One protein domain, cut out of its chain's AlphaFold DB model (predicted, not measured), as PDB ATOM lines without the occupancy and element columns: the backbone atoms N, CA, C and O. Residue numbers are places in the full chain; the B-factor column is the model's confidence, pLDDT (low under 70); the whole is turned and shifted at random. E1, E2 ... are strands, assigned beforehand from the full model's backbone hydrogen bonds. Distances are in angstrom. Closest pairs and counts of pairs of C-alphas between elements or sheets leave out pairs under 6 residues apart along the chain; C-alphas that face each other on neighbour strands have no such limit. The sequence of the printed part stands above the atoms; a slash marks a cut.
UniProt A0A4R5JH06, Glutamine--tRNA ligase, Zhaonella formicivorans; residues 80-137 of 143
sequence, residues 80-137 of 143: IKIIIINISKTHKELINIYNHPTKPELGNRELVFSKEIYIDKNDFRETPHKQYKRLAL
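Overview. This is residues 80 to 137 of the 143 residues of the protein "Glutamine--tRNA ligase" of Zhaonella formicivorans (UniProt A0A4R5JH06). With little regular structure, this is a flat, open V: hairpin E2-E3 makes one arm, the pair E1-E4 the other, and residues 121 to 137 loop beyond E4. The 58 printed residues include four strands, E1 to E4, in two antiparallel two-stranded sheets, and no named helix; the class is all strand, with 23 residues in named elements. It is only just loose, close to extended: radius of gyration of the C-alphas 15.1 A, spans 41 by 33 by 16 A.

Along the chain. Find C-alpha 80 at (6.061, 3.377, -43.916), where E1, residues 80 to 83, begins. Next come E2, residues 92 to 98, 19.2 A, and E3, residues 108 to 114, 19.3 A. E4, residues 116 to 120, ends at C-alpha 120, (8.851, 4.413, -49.158).

Arrangement. Between antiparallel E1 and E4, find N 80 and O 119 within hydrogen-bond range, 2.9 A; in hairpin E2-E3, N 95 and O 111, 2.8 A. E3 and E4 meet only through their tight link, Lys 115.

Size, cuts and confidence. The farthest C-alphas, Glu 105 and Thr 127, are 41.6 A apart. The printed part has no cut, and no printed residue has pLDDT under 70.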
ATOM      1  N   ILE A  80       5.856   4.186 -45.118       95.06
ATOM      2  CA  ILE A  80       6.061   3.377 -43.916       95.06
ATOM      3  C   ILE A  80       6.617   4.283 -42.827       95.06
ATOM      4  O   ILE A  80       7.629   4.955 -43.030       95.06
ATOM      5  N   LYS A  81       5.960   4.280 -41.664       95.50
ATOM      6  CA  LYS A  81       6.433   4.998 -40.481       95.50
ATOM      7  C   LYS A  81       7.604   4.244 -39.854       95.50
ATOM      8  O   LYS A  81       7.469   3.074 -39.504       95.50
ATOM      9  N   ILE A  82       8.720   4.938 -39.660       94.12
ATOM     10  CA  ILE A  82       9.882   4.457 -38.912       94.12
ATOM     11  C   ILE A  82      10.019   5.273 -37.631       94.12
ATOM     12  O   ILE A  82       9.870   6.496 -37.636       94.12
ATOM     13  N   ILE A  83      10.319   4.577 -36.533       94.69
ATOM     14  CA  ILE A  83      10.584   5.173 -35.225       94.69
ATOM     15  C   ILE A  83      12.041   4.908 -34.868       94.69
ATOM     16  O   ILE A  83      12.450   3.763 -34.684       94.69
ATOM     17  N   ILE A  84      12.812   5.980 -34.734       93.81
ATOM     18  CA  ILE A  84      14.223   5.910 -34.371       93.81
ATOM     19  C   ILE A  84      14.334   5.812 -32.844       93.81
ATOM     20  O   ILE A  84      13.978   6.733 -32.104       93.81
ATOM     21  N   ILE A  85      14.772   4.659 -32.339       94.50
ATOM     22  CA  ILE A  85      14.717   4.364 -30.898       94.50
ATOM     23  C   ILE A  85      15.803   5.078 -30.085       94.50
ATOM     24  O   ILE A  85      15.551   5.414 -28.930       94.50
ATOM     25  N   ASN A  86      16.957   5.380 -30.687       93.00
ATOM     26  CA  ASN A  86      18.122   5.991 -30.036       93.00
ATOM     27  C   ASN A  86      18.065   7.530 -29.955       93.00
ATOM     28  O   ASN A  86      19.065   8.160 -29.623       93.00
ATOM     29  N   ILE A  87      16.914   8.144 -30.242       92.56
ATOM     30  CA  ILE A  87      16.721   9.602 -30.215       92.56
ATOM     31  C   ILE A  87      15.539   9.966 -29.297       92.56
ATOM     32  O   ILE A  87      14.560   9.216 -29.177       92.56
ATOM     33  N   SER A  88      15.618  11.118 -28.617       91.81
ATOM     34  CA  SER A  88      14.556  11.608 -27.724       91.81
ATOM     35  C   SER A  88      13.277  11.976 -28.493       91.81
ATOM     36  O   SER A  88      13.307  12.310 -29.675       91.81
ATOM     37  N   LYS A  89      12.113  11.923 -27.827       86.25
ATOM     38  CA  LYS A  89      10.817  12.251 -28.464       86.25
ATOM     39  C   LYS A  89      10.708  13.716 -28.901       86.25
ATOM     40  O   LYS A  89       9.942  14.020 -29.805       86.25
ATOM     41  N   THR A  90      11.446  14.609 -28.251       89.44
ATOM     42  CA  THR A  90      11.441  16.053 -28.518       89.44
ATOM     43  C   THR A  90      12.547  16.483 -29.476       89.44
ATOM     44  O   THR A  90      12.629  17.664 -29.807       89.44
ATOM     45  N   HIS A  91      13.390  15.551 -29.925       90.19
ATOM     46  CA  HIS A  91      14.485  15.860 -30.825       90.19
ATOM     47  C   HIS A  91      13.962  16.372 -32.168       90.19
ATOM     48  O   HIS A  91      13.156  15.715 -32.837       90.19
ATOM     49  N   LYS A  92      14.457  17.547 -32.548       91.56
ATOM     50  CA  LYS A  92      14.280  18.153 -33.860       91.56
ATOM     51  C   LYS A  92      15.626  18.706 -34.287       91.56
ATOM     52  O   LYS A  92      16.193  19.535 -33.582       91.56
ATOM     53  N   GLU A  93      16.104  18.253 -35.429       93.19
ATOM     54  CA  GLU A  93      17.338  18.728 -36.037       93.19
ATOM     55  C   GLU A  93      17.004  19.383 -37.375       93.19
ATOM     56  O   GLU A  93      16.230  18.840 -38.162       93.19
ATOM     57  N   LEU A  94      17.548  20.576 -37.614       95.19
ATOM     58  CA  LEU A  94      17.425  21.254 -38.899       95.19
ATOM     59  C   LEU A  94      18.613  20.862 -39.771       95.19
ATOM     60  O   LEU A  94      19.754  21.209 -39.479       95.19
ATOM     61  N   ILE A  95      18.328  20.144 -40.850       94.06
ATOM     62  CA  ILE A  95      19.315  19.718 -41.835       94.06
ATOM     63  C   ILE A  95      19.222  20.651 -43.033       94.06
ATOM     64  O   ILE A  95      18.171  20.761 -43.664       94.06
ATOM     65  N   ASN A  96      20.331  21.301 -43.375       94.06
ATOM     66  CA  ASN A  96      20.411  22.124 -44.573       94.06
ATOM     67  C   ASN A  96      20.728  21.253 -45.800       94.06
ATOM     68  O   ASN A  96      21.721  20.525 -45.811       94.06
ATOM     69  N   ILE A  97      19.887  21.320 -46.832       93.81
ATOM     70  CA  ILE A  97      19.977  20.485 -48.036       93.81
ATOM     71  C   ILE A  97      19.990  21.380 -49.276       93.81
ATOM     72  O   ILE A  97      19.168  22.288 -49.411       93.81
ATOM     73  N   TYR A  98      20.889  21.087 -50.216       94.38
ATOM     74  CA  TYR A  98      20.923  21.750 -51.517       94.38
ATOM     75  C   TYR A  98      19.639  21.487 -52.310       94.38
ATOM     76  O   TYR A  98      19.211  20.339 -52.461       94.38
ATOM     77  N   ASN A  99      19.056  22.538 -52.889       95.06
ATOM     78  CA  ASN A  99      17.886  22.400 -53.760       95.06
ATOM     79  C   ASN A  99      18.211  21.624 -55.041       95.06
ATOM     80  O   ASN A  99      17.322  21.027 -55.648       95.06
ATOM     81  N   HIS A 100      19.474  21.607 -55.457       94.75
ATOM     82  CA  HIS A 100      19.922  20.878 -56.629       94.75
ATOM     83  C   HIS A 100      21.379  20.423 -56.458       94.75
ATOM     84  O   HIS A 100      22.224  21.250 -56.128       94.75
ATOM     85  N   PRO A 101      21.719  19.147 -56.739       90.94
ATOM     86  CA  PRO A 101      23.060  18.609 -56.485       90.94
ATOM     87  C   PRO A 101      24.193  19.358 -57.198       90.94
ATOM     88  O   PRO A 101      25.254  19.565 -56.628       90.94
ATOM     89  N   THR A 102      23.965  19.754 -58.452       92.19
ATOM     90  CA  THR A 102      24.968  20.423 -59.295       92.19
ATOM     91  C   THR A 102      24.726  21.922 -59.510       92.19
ATOM     92  O   THR A 102      25.466  22.527 -60.277       92.19
ATOM     93  N   LYS A 103      23.701  22.518 -58.877       92.12
ATOM     94  CA  LYS A 103      23.289  23.917 -59.107       92.12
ATOM     95  C   LYS A 103      23.158  24.694 -57.798       92.12
ATOM     96  O   LYS A 103      22.043  24.831 -57.281       92.12
ATOM     97  N   PRO A 104      24.279  25.165 -57.222       90.31
ATOM     98  CA  PRO A 104      24.265  25.920 -55.970       90.31
ATOM     99  C   PRO A 104      23.473  27.233 -56.072       90.31
ATOM    100  O   PRO A 104      22.964  27.719 -55.065       90.31
ATOM    101  N   GLU A 105      23.305  27.788 -57.275       94.00
ATOM    102  CA  GLU A 105      22.525  29.000 -57.538       94.00
ATOM    103  C   GLU A 105      21.029  28.849 -57.227       94.00
ATOM    104  O   GLU A 105      20.348  29.842 -56.986       94.00
ATOM    105  N   LEU A 106      20.513  27.613 -57.187       91.88
ATOM    106  CA  LEU A 106      19.134  27.331 -56.774       91.88
ATOM    107  C   LEU A 106      18.956  27.366 -55.247       91.88
ATOM    108  O   LEU A 106      17.841  27.182 -54.755       91.88
ATOM    109  N   GLY A 107      20.031  27.617 -54.498       94.38
ATOM    110  CA  GLY A 107      20.019  27.787 -53.054       94.38
ATOM    111  C   GLY A 107      19.815  26.488 -52.280       94.38
ATOM    112  O   GLY A 107      19.934  25.376 -52.803       94.38
ATOM    113  N   ASN A 108      19.487  26.654 -51.003       95.19
ATOM    114  CA  ASN A 108      19.313  25.565 -50.053       95.19
ATOM    115  C   ASN A 108      17.951  25.656 -49.372       95.19
ATOM    116  O   ASN A 108      17.286  26.694 -49.409       95.19
ATOM    117  N   ARG A 109      17.552  24.560 -48.733       94.06
ATOM    118  CA  ARG A 109      16.369  24.498 -47.881       94.06
ATOM    119  C   ARG A 109      16.666  23.716 -46.615       94.06
ATOM    120  O   ARG A 109      17.426  22.750 -46.631       94.06
ATOM    121  N   GLU A 110      15.991  24.097 -45.545       95.06
ATOM    122  CA  GLU A 110      16.047  23.378 -44.281       95.06
ATOM    123  C   GLU A 110      15.010  22.251 -44.258       95.06
ATOM    124  O   GLU A 110      13.891  22.379 -44.765       95.06
ATOM    125  N   LEU A 111      15.391  21.127 -43.663       94.06
ATOM    126  CA  LEU A 111      14.534  19.982 -43.414       94.06
ATOM    127  C   LEU A 111      14.563  19.634 -41.932       94.06
ATOM    128  O   LEU A 111      15.629  19.504 -41.343       94.06
ATOM    129  N   VAL A 112      13.387  19.429 -41.344       94.06
ATOM    130  CA  VAL A 112      13.274  18.967 -39.962       94.06
ATOM    131  C   VAL A 112      13.430  17.452 -39.925       94.06
ATOM    132  O   VAL A 112      12.556  16.718 -40.389       94.06
ATOM    133  N   PHE A 113      14.524  16.985 -39.341       94.75
ATOM    134  CA  PHE A 113      14.708  15.599 -38.951       94.75
ATOM    135  C   PHE A 113      14.174  15.383 -37.534       94.75
ATOM    136  O   PHE A 113      14.368  16.209 -36.641       94.75
ATOM    137  N   SER A 114      13.443  14.289 -37.336       94.38
ATOM    138  CA  SER A 114      12.786  13.985 -36.067       94.38
ATOM    139  C   SER A 114      12.830  12.491 -35.771       94.38
ATOM    140  O   SER A 114      13.198  11.686 -36.625       94.38
ATOM    141  N   LYS A 115      12.410  12.107 -34.562       94.50
ATOM    142  CA  LYS A 115      12.316  10.701 -34.144       94.50
ATOM    143  C   LYS A 115      11.435   9.847 -35.063       94.50
ATOM    144  O   LYS A 115      11.672   8.646 -35.204       94.50
ATOM    145  N   GLU A 116      10.390  10.449 -35.623       94.56
ATOM    146  CA  GLU A 116       9.431   9.774 -36.488       94.56
ATOM    147  C   GLU A 116       9.629  10.248 -37.925       94.56
ATOM    148  O   GLU A 116       9.511  11.438 -38.220       94.56
ATOM    149  N   ILE A 117       9.925   9.312 -38.823       94.81
ATOM    150  CA  ILE A 117      10.123   9.595 -40.248       94.81
ATOM    151  C   ILE A 117       9.280   8.656 -41.102       94.81
ATOM    152  O   ILE A 117       8.804   7.616 -40.638       94.81
ATOM    153  N   TYR A 118       9.126   9.022 -42.370       96.12
ATOM    154  CA  TYR A 118       8.497   8.179 -43.375       96.12
ATOM    155  C   TYR A 118       9.519   7.808 -44.441       96.12
ATOM    156  O   TYR A 118      10.262   8.667 -44.911       96.12
ATOM    157  N   ILE A 119       9.514   6.541 -44.839       96.38
ATOM    158  CA  ILE A 119      10.238   6.049 -46.015       96.38
ATOM    159  C   ILE A 119       9.260   5.390 -46.981       96.38
ATOM    160  O   ILE A 119       8.140   5.046 -46.590       96.38
ATOM    161  N   ASP A 120       9.668   5.189 -48.233       95.88
ATOM    162  CA  ASP A 120       8.851   4.413 -49.158       95.88
ATOM    163  C   ASP A 120       8.905   2.924 -48.797       95.88
ATOM    164  O   ASP A 120       9.955   2.378 -48.455       95.88
ATOM    165  N   LYS A 121       7.774   2.232 -48.922       94.06
ATOM    166  CA  LYS A 121       7.676   0.784 -48.718       94.06
ATOM    167  C   LYS A 121       8.675  -0.003 -49.562       94.06
ATOM    168  O   LYS A 121       9.137  -1.057 -49.137       94.06
ATOM    169  N   ASN A 122       9.038   0.503 -50.738       92.19
ATOM    170  CA  ASN A 122      10.025  -0.144 -51.597       92.19
ATOM    171  C   ASN A 122      11.471  -0.008 -51.085       92.19
ATOM    172  O   ASN A 122      12.371  -0.695 -51.592       92.19
ATOM    173  N   ASP A 123      11.709   0.855 -50.099       92.88
ATOM    174  CA  ASP A 123      13.026   1.121 -49.524       92.88
ATOM    175  C   ASP A 123      13.351   0.253 -48.307       92.88
ATOM    176  O   ASP A 123      14.479   0.311 -47.823       92.88
ATOM    177  N   PHE A 124      12.418  -0.607 -47.879       93.69
ATOM    178  CA  PHE A 124      12.625  -1.600 -46.828       93.69
ATOM    179  C   PHE A 124      12.360  -3.032 -47.312       93.69
ATOM    180  O   PHE A 124      11.345  -3.302 -47.961       93.69
ATOM    181  N   ARG A 125      13.243  -3.973 -46.954       91.75
ATOM    182  CA  ARG A 125      13.022  -5.419 -47.133       91.75
ATOM    183  C   ARG A 125      13.619  -6.247 -46.000       91.75
ATOM    184  O   ARG A 125      14.774  -6.064 -45.641       91.75
ATOM    185  N   GLU A 126      12.880  -7.250 -45.536       90.81
ATOM    186  CA  GLU A 126      13.385  -8.215 -44.549       90.81
ATOM    187  C   GLU A 126      14.483  -9.111 -45.135       90.81
ATOM    188  O   GLU A 126      15.567  -9.218 -44.568       90.81
ATOM    189  N   THR A 127      14.242  -9.692 -46.316       89.56
ATOM    190  CA  THR A 127      15.193 -10.571 -47.012       89.56
ATOM    191  C   THR A 127      15.734  -9.900 -48.284       89.56
ATOM    192  O   THR A 127      15.095  -9.958 -49.344       89.56
ATOM    193  N   PRO A 128      16.897  -9.224 -48.222       87.75
ATOM    194  CA  PRO A 128      17.491  -8.574 -49.384       87.75
ATOM    195  C   PRO A 128      18.181  -9.582 -50.314       87.75
ATOM    196  O   PRO A 128      18.809 -10.543 -49.876       87.75
ATOM    197  N   HIS A 129      18.152  -9.309 -51.618       88.25
ATOM    198  CA  HIS A 129      19.045  -9.961 -52.581       88.25
ATOM    199  C   HIS A 129      20.407  -9.242 -52.605       88.25
ATOM    200  O   HIS A 129      20.523  -8.107 -52.140       88.25
ATOM    201  N   LYS A 130      21.445  -9.864 -53.187       84.38
ATOM    202  CA  LYS A 130      22.831  -9.342 -53.168       84.38
ATOM    203  C   LYS A 130      22.987  -7.908 -53.704       84.38
ATOM    204  O   LYS A 130      23.881  -7.199 -53.263       84.38
ATOM    205  N   GLN A 131      22.127  -7.477 -54.627       87.94
ATOM    206  CA  GLN A 131      22.183  -6.144 -55.248       87.94
ATOM    207  C   GLN A 131      21.294  -5.095 -54.551       87.94
ATOM    208  O   GLN A 131      21.230  -3.950 -54.999       87.94
ATOM    209  N   TYR A 132      20.612  -5.448 -53.454       87.69
ATOM    210  CA  TYR A 132      19.744  -4.520 -52.732       87.69
ATOM    211  C   TYR A 132      20.571  -3.544 -51.883       87.69
ATOM    212  O   TYR A 132      21.264  -3.956 -50.953       87.69
ATOM    213  N   LYS A 133      20.485  -2.250 -52.211       88.50
ATOM    214  CA  LYS A 133      21.257  -1.159 -51.584       88.50
ATOM    215  C   LYS A 133      20.454  -0.309 -50.586       88.50
ATOM    216  O   LYS A 133      20.911   0.762 -50.207       88.50
ATOM    217  N   ARG A 134      19.237  -0.729 -50.230       91.81
ATOM    218  CA  ARG A 134      18.319   0.028 -49.359       91.81
ATOM    219  C   ARG A 134      18.197  -0.646 -47.989       91.81
ATOM    220  O   ARG A 134      18.920  -1.608 -47.723       91.81
ATOM    221  N   LEU A 135      17.306  -0.152 -47.129       92.56
ATOM    222  CA  LEU A 135      17.182  -0.620 -45.751       92.56
ATOM    223  C   LEU A 135      16.778  -2.097 -45.707       92.56
ATOM    224  O   LEU A 135      15.782  -2.511 -46.300       92.56
ATOM    225  N   ALA A 136      17.541  -2.893 -44.968       92.12
ATOM    226  CA  ALA A 136      17.225  -4.289 -44.726       92.12
ATOM    227  C   ALA A 136      17.452  -4.653 -43.266       92.12
ATOM    228  O   ALA A 136      18.194  -3.971 -42.560       92.12
ATOM    229  N   LEU A 137      16.813  -5.729 -42.811       90.44
ATOM    230  CA  LEU A 137      16.961  -6.182 -41.433       90.44
ATOM    231  C   LEU A 137      18.441  -6.492 -41.138       90.44
ATOM    232  O   LEU A 137      19.087  -7.233 -41.880       90.44
TER     233      LEU A 137